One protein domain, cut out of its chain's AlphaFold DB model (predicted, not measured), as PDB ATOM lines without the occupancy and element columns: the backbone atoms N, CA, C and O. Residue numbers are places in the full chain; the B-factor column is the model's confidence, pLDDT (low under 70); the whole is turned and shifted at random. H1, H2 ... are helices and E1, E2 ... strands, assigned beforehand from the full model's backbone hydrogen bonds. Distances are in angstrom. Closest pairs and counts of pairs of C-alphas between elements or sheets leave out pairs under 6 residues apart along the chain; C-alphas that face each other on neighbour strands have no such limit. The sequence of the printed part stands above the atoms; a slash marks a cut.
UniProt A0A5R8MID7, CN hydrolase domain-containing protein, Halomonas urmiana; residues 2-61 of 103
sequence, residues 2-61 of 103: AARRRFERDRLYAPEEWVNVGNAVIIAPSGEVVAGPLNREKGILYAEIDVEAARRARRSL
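What this domain is: This is residues 2 to 61 of the 103 residues of the protein "CN hydrolase domain-containing protein" of Halomonas urmiana (UniProt A0A5R8MID7). A long, thin rod has a hairpin of two strands, E1 and E2, in its middle and a helix near each end, H1 at one and H2 at the other; residues 2 to 16, of which 2 to 12 belong to H1, stick out. The printed part has 60 residues with two named helices and two named strands, in the order H1, E1, E2, H2, the sheet antiparallel and the class mixed. It is extended, with a radius of gyration of the C-alphas of 18.8 A, and spans 55 by 18 by 17 A.

How they stand to each other: H1, residues 2 to 12, is apart from E2, residues 33 to 39, and from H2, residues 51 to 60. E1, residues 22 to 27, forms an antiparallel hairpin with E2, at 179 degrees; N 23 and O 38, 2.8 A apart, are within hydrogen-bond range. E1 and H2 are apart. Every O i to N i+4 pair is within range in H2, but 3 of 7 in H1, beside 5 of 8 O i to N i+3 pairs.

Where its parts are: H1 begins at C-alpha 2 (173.408, 167.947, 221.130) and measures 16.6 A, E1 15.5 A, E2 14.2 A and H2 15.0 A, ending at C-alpha 60 (120.843, 165.175, 210.198).

The domain as a whole: The farthest C-alphas, of Ala 3 and Arg 59, are 56.2 A apart. The printed part has no cut; the link from E2 to H2 is long, 11 residues. Residues 2 to 7 have pLDDT under 70.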
ATOM      1  N   ALA A   2     174.591 167.957 220.248       51.22
ATOM      2  CA  ALA A   2     173.408 167.947 221.130       51.22
ATOM      3  C   ALA A   2     173.412 169.037 222.230       51.22
ATOM      4  O   ALA A   2     172.369 169.605 222.540       51.22
ATOM      5  N   ALA A   3     174.587 169.391 222.764       53.34
ATOM      6  CA  ALA A   3     174.716 170.389 223.833       53.34
ATOM      7  C   ALA A   3     174.303 171.814 223.408       53.34
ATOM      8  O   ALA A   3     173.683 172.531 224.188       53.34
ATOM      9  N   ARG A   4     174.571 172.209 222.150       59.41
ATOM     10  CA  ARG A   4     174.241 173.553 221.632       59.41
ATOM     11  C   ARG A   4     172.726 173.770 221.501       59.41
ATOM     12  O   ARG A   4     172.250 174.867 221.755       59.41
ATOM     13  N   ARG A   5     171.969 172.709 221.193       58.00
ATOM     14  CA  ARG A   5     170.498 172.747 221.079       58.00
ATOM     15  C   ARG A   5     169.783 172.876 222.430       58.00
ATOM     16  O   ARG A   5     168.704 173.452 222.488       58.00
ATOM     17  N   ARG A   6     170.367 172.351 223.516       57.03
ATOM     18  CA  ARG A   6     169.774 172.431 224.866       57.03
ATOM     19  C   ARG A   6     169.852 173.850 225.440       57.03
ATOM     20  O   ARG A   6     168.878 174.320 226.011       57.03
ATOM     21  N   PHE A   7     170.970 174.539 225.198       60.56
ATOM     22  CA  PHE A   7     171.203 175.916 225.649       60.56
ATOM     23  C   PHE A   7     170.207 176.925 225.054       60.56
ATOM     24  O   PHE A   7     169.704 177.789 225.764       60.56
ATOM     25  N   GLU A   8     169.880 176.811 223.764       73.81
ATOM     26  CA  GLU A   8     168.945 177.745 223.118       73.81
ATOM     27  C   GLU A   8     167.503 177.576 223.605       73.81
ATOM     28  O   GLU A   8     166.792 178.567 223.756       73.81
ATOM     29  N   ARG A   9     167.078 176.345 223.908       72.19
ATOM     30  CA  ARG A   9     165.746 176.084 224.464       72.19
ATOM     31  C   ARG A   9     165.579 176.733 225.837       72.19
ATOM     32  O   ARG A   9     164.586 177.415 226.048       72.19
ATOM     33  N   ASP A  10     166.543 176.542 226.734       74.56
ATOM     34  CA  ASP A  10     166.456 177.039 228.115       74.56
ATOM     35  C   ASP A  10     166.543 178.581 228.183       74.56
ATOM     36  O   ASP A  10     166.107 179.187 229.155       74.56
ATOM     37  N   ARG A  11     167.050 179.234 227.121       79.62
ATOM     38  CA  ARG A  11     166.970 180.695 226.934       79.62
ATOM     39  C   ARG A  11     165.577 181.168 226.506       79.62
ATOM     40  O   ARG A  11     165.209 182.303 226.787       79.62
ATOM     41  N   LEU A  12     164.856 180.347 225.746       80.56
ATOM     42  CA  LEU A  12     163.578 180.708 225.129       80.56
ATOM     43  C   LEU A  12     162.368 180.313 225.985       80.56
ATOM     44  O   LEU A  12     161.323 180.941 225.855       80.56
ATOM     45  N   TYR A  13     162.502 179.299 226.847       81.75
ATOM     46  CA  TYR A  13     161.395 178.732 227.616       81.75
ATOM     47  C   TYR A  13     161.778 178.505 229.077       81.75
ATOM     48  O   TYR A  13     162.835 177.941 229.368       81.75
ATOM     49  N   ALA A  14     160.890 178.903 229.992       83.00
ATOM     50  CA  ALA A  14     161.064 178.647 231.415       83.00
ATOM     51  C   ALA A  14     160.974 177.131 231.703       83.00
ATOM     52  O   ALA A  14     160.077 176.469 231.177       83.00
ATOM     53  N   PRO A  15     161.875 176.565 232.530       73.25
ATOM     54  CA  PRO A  15     162.033 175.114 232.670       73.25
ATOM     55  C   PRO A  15     160.795 174.364 233.184       73.25
ATOM     56  O   PRO A  15     160.630 173.198 232.836       73.25
ATOM     57  N   GLU A  16     159.915 175.024 233.944       76.69
ATOM     58  CA  GLU A  16     158.734 174.400 234.573       76.69
ATOM     59  C   GLU A  16     157.396 174.877 233.993       76.69
ATOM     60  O   GLU A  16     156.324 174.558 234.511       76.69
ATOM     61  N   GLU A  17     157.438 175.647 232.906       83.50
ATOM     62  CA  GLU A  17     156.237 176.132 232.240       83.50
ATOM     63  C   GLU A  17     155.859 175.225 231.064       83.50
ATOM     64  O   GLU A  17     156.677 174.859 230.216       83.50
ATOM     65  N   TRP A  18     154.575 174.876 230.983       83.62
ATOM     66  CA  TRP A  18     154.030 174.208 229.808       83.62
ATOM     67  C   TRP A  18     154.060 175.164 228.617       83.62
ATOM     68  O   TRP A  18     153.182 176.012 228.488       83.62
ATOM     69  N   VAL A  19     155.020 174.979 227.707       88.25
ATOM     70  CA  VAL A  19     155.081 175.735 226.439       88.25
ATOM     71  C   VAL A  19     153.792 175.563 225.630       88.25
ATOM     72  O   VAL A  19     153.270 176.515 225.066       88.25
ATOM     73  N   ASN A  20     153.255 174.341 225.606       90.00
ATOM     74  CA  ASN A  20     151.941 174.030 225.057       90.00
ATOM     75  C   ASN A  20     151.164 173.226 226.093       90.00
ATOM     76  O   ASN A  20     151.614 172.165 226.518       90.00
ATOM     77  N   VAL A  21     149.989 173.714 226.479       93.06
ATOM     78  CA  VAL A  21     149.176 173.119 227.554       93.06
ATOM     79  C   VAL A  21     148.391 171.871 227.131       93.06
ATOM     80  O   VAL A  21     147.704 171.279 227.955       93.06
ATOM     81  N   GLY A  22     148.478 171.453 225.868       94.44
ATOM     82  CA  GLY A  22     147.723 170.311 225.351       94.44
ATOM     83  C   GLY A  22     146.278 170.682 225.017       94.44
ATOM     84  O   GLY A  22     146.066 171.584 224.211       94.44
ATOM     85  N   ASN A  23     145.312 170.001 225.644       96.75
ATOM     86  CA  ASN A  23     143.871 169.938 225.335       96.75
ATOM     87  C   ASN A  23     143.466 168.828 224.355       96.75
ATOM     88  O   ASN A  23     142.546 169.008 223.557       96.75
ATOM     89  N   ALA A  24     144.123 167.666 224.417       97.81
ATOM     90  CA  ALA A  24     143.606 166.489 223.718       97.81
ATOM     91  C   ALA A  24     142.163 166.218 224.182       97.81
ATOM     92  O   ALA A  24     141.895 166.267 225.379       97.81
ATOM     93  N   VAL A  25     141.243 165.973 223.252       98.25
ATOM     94  CA  VAL A  25     139.809 165.799 223.518       98.25
ATOM     95  C   VAL A  25     139.216 164.861 222.470       98.25
ATOM     96  O   VAL A  25     139.681 164.832 221.329       98.25
ATOM     97  N   ILE A  26     138.197 164.096 222.847       98.06
ATOM     98  CA  ILE A  26     137.408 163.268 221.935       98.06
ATOM     99  C   ILE A  26     135.983 163.816 221.936       98.06
ATOM    100  O   ILE A  26     135.396 164.018 223.000       98.06
ATOM    101  N   ILE A  27     135.438 164.067 220.746       97.38
ATOM    102  CA  ILE A  27     134.110 164.653 220.546       97.38
ATOM    103  C   ILE A  27     133.275 163.692 219.696       97.38
ATOM    104  O   ILE A  27     133.730 163.222 218.652       97.38
ATOM    105  N   ALA A  28     132.061 163.390 220.147       96.38
ATOM    106  CA  ALA A  28     131.098 162.567 219.434       96.38
ATOM    107  C   ALA A  28     130.543 163.288 218.190       96.38
ATOM    108  O   ALA A  28     130.544 164.518 218.129       96.38
ATOM    109  N   PRO A  29     129.963 162.560 217.217       95.81
ATOM    110  CA  PRO A  29     129.326 163.171 216.047       95.81
ATOM    111  C   PRO A  29     128.180 164.147 216.364       95.81
ATOM    112  O   PRO A  29     127.846 164.979 215.525       95.81
ATOM    113  N   SER A  30     127.578 164.062 217.556       93.06
ATOM    114  CA  SER A  30     126.591 165.027 218.065       93.06
ATOM    115  C   SER A  30     127.200 166.381 218.461       93.06
ATOM    116  O   SER A  30     126.460 167.340 218.656       93.06
ATOM    117  N   GLY A  31     128.528 166.462 218.602       94.25
ATOM    118  CA  GLY A  31     129.246 167.594 219.194       94.25
ATOM    119  C   GLY A  31     129.507 167.456 220.701       94.25
ATOM    120  O   GLY A  31     130.118 168.344 221.291       94.25
ATOM    121  N   GLU A  32     129.077 166.364 221.335       95.69
ATOM    122  CA  GLU A  32     129.310 166.104 222.762       95.69
ATOM    123  C   GLU A  32     130.772 165.727 223.049       95.69
ATOM    124  O   GLU A  32     131.366 164.938 222.319       95.69
ATOM    125  N   VAL A  33     131.358 166.245 224.132       97.75
ATOM    126  CA  VAL A  33     132.700 165.843 224.585       97.75
ATOM    127  C   VAL A  33     132.609 164.518 225.338       97.75
ATOM    128  O   VAL A  33     131.990 164.458 226.395       97.75
ATOM    129  N   VAL A  34     133.258 163.473 224.824       97.50
ATOM    130  CA  VAL A  34     133.215 162.119 225.410       97.50
ATOM    131  C   VAL A  34     134.467 161.758 226.209       97.50
ATOM    132  O   VAL A  34     134.423 160.857 227.040       97.50
ATOM    133  N   ALA A  35     135.585 162.456 225.990       97.94
ATOM    134  CA  ALA A  35     136.787 162.327 226.812       97.94
ATOM    135  C   ALA A  35     137.653 163.591 226.732       97.94
ATOM    136  O   ALA A  35     137.763 164.202 225.668       97.94
ATOM    137  N   GLY A  36     138.332 163.943 227.826       96.62
ATOM    138  CA  GLY A  36     139.143 165.162 227.928       96.62
ATOM    139  C   GLY A  36     138.324 166.405 228.321       96.62
ATOM    140  O   GLY A  36     137.189 166.265 228.772       96.62
ATOM    141  N   PRO A  37     138.878 167.622 228.167       96.81
ATOM    142  CA  PRO A  37     140.197 167.920 227.612       96.81
ATOM    143  C   PRO A  37     141.342 167.573 228.576       96.81
ATOM    144  O   PRO A  37     141.282 167.867 229.765       96.81
ATOM    145  N   LEU A  38     142.423 167.004 228.049       96.81
ATOM    146  CA  LEU A  38     143.651 166.750 228.799       96.81
ATOM    147  C   LEU A  38     144.524 168.015 228.807       96.81
ATOM    148  O   LEU A  38     145.270 168.268 227.855       96.81
ATOM    149  N   ASN A  39     144.393 168.837 229.850       96.31
ATOM    150  CA  ASN A  39     145.091 170.117 229.994       96.31
ATOM    151  C   ASN A  39     146.231 170.017 231.012       96.31
ATOM    152  O   ASN A  39     146.005 169.617 232.148       96.31
ATOM    153  N   ARG A  40     147.443 170.421 230.615       93.88
ATOM    154  CA  ARG A  40     148.651 170.417 231.467       93.88
ATOM    155  C   ARG A  40     148.876 169.079 232.176       93.88
ATOM    156  O   ARG A  40     149.382 169.020 233.293       93.88
ATOM    157  N   GLU A  41     148.521 168.002 231.490       93.69
ATOM    158  CA  GLU A  41     148.568 166.648 232.011       93.69
ATOM    159  C   GLU A  41     149.119 165.702 230.941       93.69
ATOM    160  O   GLU A  41     148.915 165.894 229.739       93.69
ATOM    161  N   LYS A  42     149.855 164.679 231.382       93.69
ATOM    162  CA  LYS A  42     150.304 163.574 230.531       93.69
ATOM    163  C   LYS A  42     149.366 162.397 230.750       93.69
ATOM    164  O   LYS A  42     149.260 161.907 231.866       93.69
ATOM    165  N   GLY A  43     148.746 161.915 229.685       95.50
ATOM    166  CA  GLY A  43     147.742 160.867 229.772       95.50
ATOM    167  C   GLY A  43     147.305 160.383 228.397       95.50
ATOM    168  O   GLY A  43     147.738 160.908 227.370       95.50
ATOM    169  N   ILE A  44     146.455 159.360 228.398       97.75
ATOM    170  CA  ILE A  44     145.855 158.777 227.198       97.75
ATOM    171  C   ILE A  44     144.340 158.828 227.380       97.75
ATOM    172  O   ILE A  44     143.829 158.365 228.398       97.75
ATOM    173  N   LEU A  45     143.635 159.390 226.399       98.06
ATOM    174  CA  LEU A  45     142.176 159.380 226.360       98.06
ATOM    175  C   LEU A  45     141.692 158.157 225.586       98.06
ATOM    176  O   LEU A  45     142.221 157.847 224.519       98.06
ATOM    177  N   TYR A  46     140.662 157.505 226.111       97.81
ATOM    178  CA  TYR A  46     139.992 156.375 225.479       97.81
ATOM    179  C   TYR A  46     138.509 156.697 225.319       97.81
ATOM    180  O   TYR A  46     137.919 157.347 226.179       97.81
ATOM    181  N   ALA A  47     137.915 156.233 224.225       97.25
ATOM    182  CA  ALA A  47     136.478 156.275 223.992       97.25
ATOM    183  C   ALA A  47     136.080 155.088 223.110       97.25
ATOM    184  O   ALA A  47     136.853 154.664 222.247       97.25
ATOM    185  N   GLU A  48     134.874 154.570 223.313       95.94
ATOM    186  CA  GLU A  48     134.281 153.586 222.413       95.94
ATOM    187  C   GLU A  48     133.643 154.286 221.210       95.94
ATOM    188  O   GLU A  48     133.050 155.359 221.332       95.94
ATOM    189  N   ILE A  49     133.775 153.680 220.030       95.12
ATOM    190  CA  ILE A  49     133.251 154.244 218.786       95.12
ATOM    191  C   ILE A  49     131.944 153.540 218.422       95.12
ATOM    192  O   ILE A  49     131.954 152.372 218.034       95.12
ATOM    193  N   ASP A  50     130.837 154.284 218.453       93.75
ATOM    194  CA  ASP A  50     129.590 153.888 217.791       93.75
ATOM    195  C   ASP A  50     129.589 154.383 216.335       93.75
ATOM    196  O   ASP A  50     129.366 155.562 216.045       93.75
ATOM    197  N   VAL A  51     129.813 153.467 215.394       94.94
ATOM    198  CA  VAL A  51     129.802 153.766 213.951       94.94
ATOM    199  C   VAL A  51     128.411 154.212 213.477       94.94
ATOM    200  O   VAL A  51     128.297 155.043 212.570       94.94
ATOM    201  N   GLU A  52     127.338 153.732 214.108       96.38
ATOM    202  CA  GLU A  52     125.976 154.118 213.741       96.38
ATOM    203  C   GLU A  52     125.658 155.556 214.163       96.38
ATOM    204  O   GLU A  52     124.883 156.237 213.482       96.38
ATOM    205  N   ALA A  53     126.300 156.076 215.213       95.19
ATOM    206  CA  ALA A  53     126.184 157.484 215.589       95.19
ATOM    207  C   ALA A  53     126.643 158.414 214.457       95.19
ATOM    208  O   ALA A  53     125.970 159.405 214.167       95.19
ATOM    209  N   ALA A  54     127.724 158.064 213.753       93.00
ATOM    210  CA  ALA A  54     128.199 158.833 212.605       93.00
ATOM    211  C   ALA A  54     127.188 158.815 211.446       93.00
ATOM    212  O   ALA A  54     126.923 159.851 210.828       93.00
ATOM    213  N   ARG A  55     126.558 157.661 211.177       94.06
ATOM    214  CA  ARG A  55     125.502 157.559 210.155       94.06
ATOM    215  C   ARG A  55     124.295 158.422 210.518       94.06
ATOM    216  O   ARG A  55     123.779 159.126 209.651       94.06
ATOM    217  N   ARG A  56     123.859 158.404 211.783       95.06
ATOM    218  CA  ARG A  56     122.753 159.247 212.271       95.06
ATOM    219  C   ARG A  56     123.080 160.738 212.148       95.06
ATOM    220  O   ARG A  56     122.262 161.473 211.602       95.06
ATOM    221  N   ALA A  57     124.279 161.162 212.550       94.81
ATOM    222  CA  ALA A  57     124.720 162.554 212.426       94.81
ATOM    223  C   ALA A  57     124.770 163.024 210.961       94.81
ATOM    224  O   ALA A  57     124.283 164.105 210.626       94.81
ATOM    225  N   ARG A  58     125.252 162.175 210.045       93.19
ATOM    226  CA  ARG A  58     125.227 162.489 208.609       93.19
ATOM    227  C   ARG A  58     123.804 162.598 208.055       93.19
ATOM    228  O   ARG A  58     123.561 163.410 207.173       93.19
ATOM    229  N   ARG A  59     122.846 161.813 208.567       92.75
ATOM    230  CA  ARG A  59     121.429 161.955 208.180       92.75
ATOM    231  C   ARG A  59     120.835 163.287 208.635       92.75
ATOM    232  O   ARG A  59     119.978 163.802 207.927       92.75
ATOM    233  N   SER A  60     121.266 163.833 209.776       92.56
ATOM    234  CA  SER A  60     120.843 165.175 210.198       92.56
ATOM    235  C   SER A  60     121.484 166.293 209.376       92.56
ATOM    236  O   SER A  60     120.821 167.293 209.120       92.56
ATOM    237  N   LEU A  61     122.742 166.135 208.944       92.56
ATOM    238  CA  LEU A  61     123.435 167.125 208.121       92.56
ATOM    239  C   LEU A  61     124.445 166.463 207.171       92.56
ATOM    240  O   LEU A  61     125.478 165.949 207.597       92.56
TER     241      LEU A  61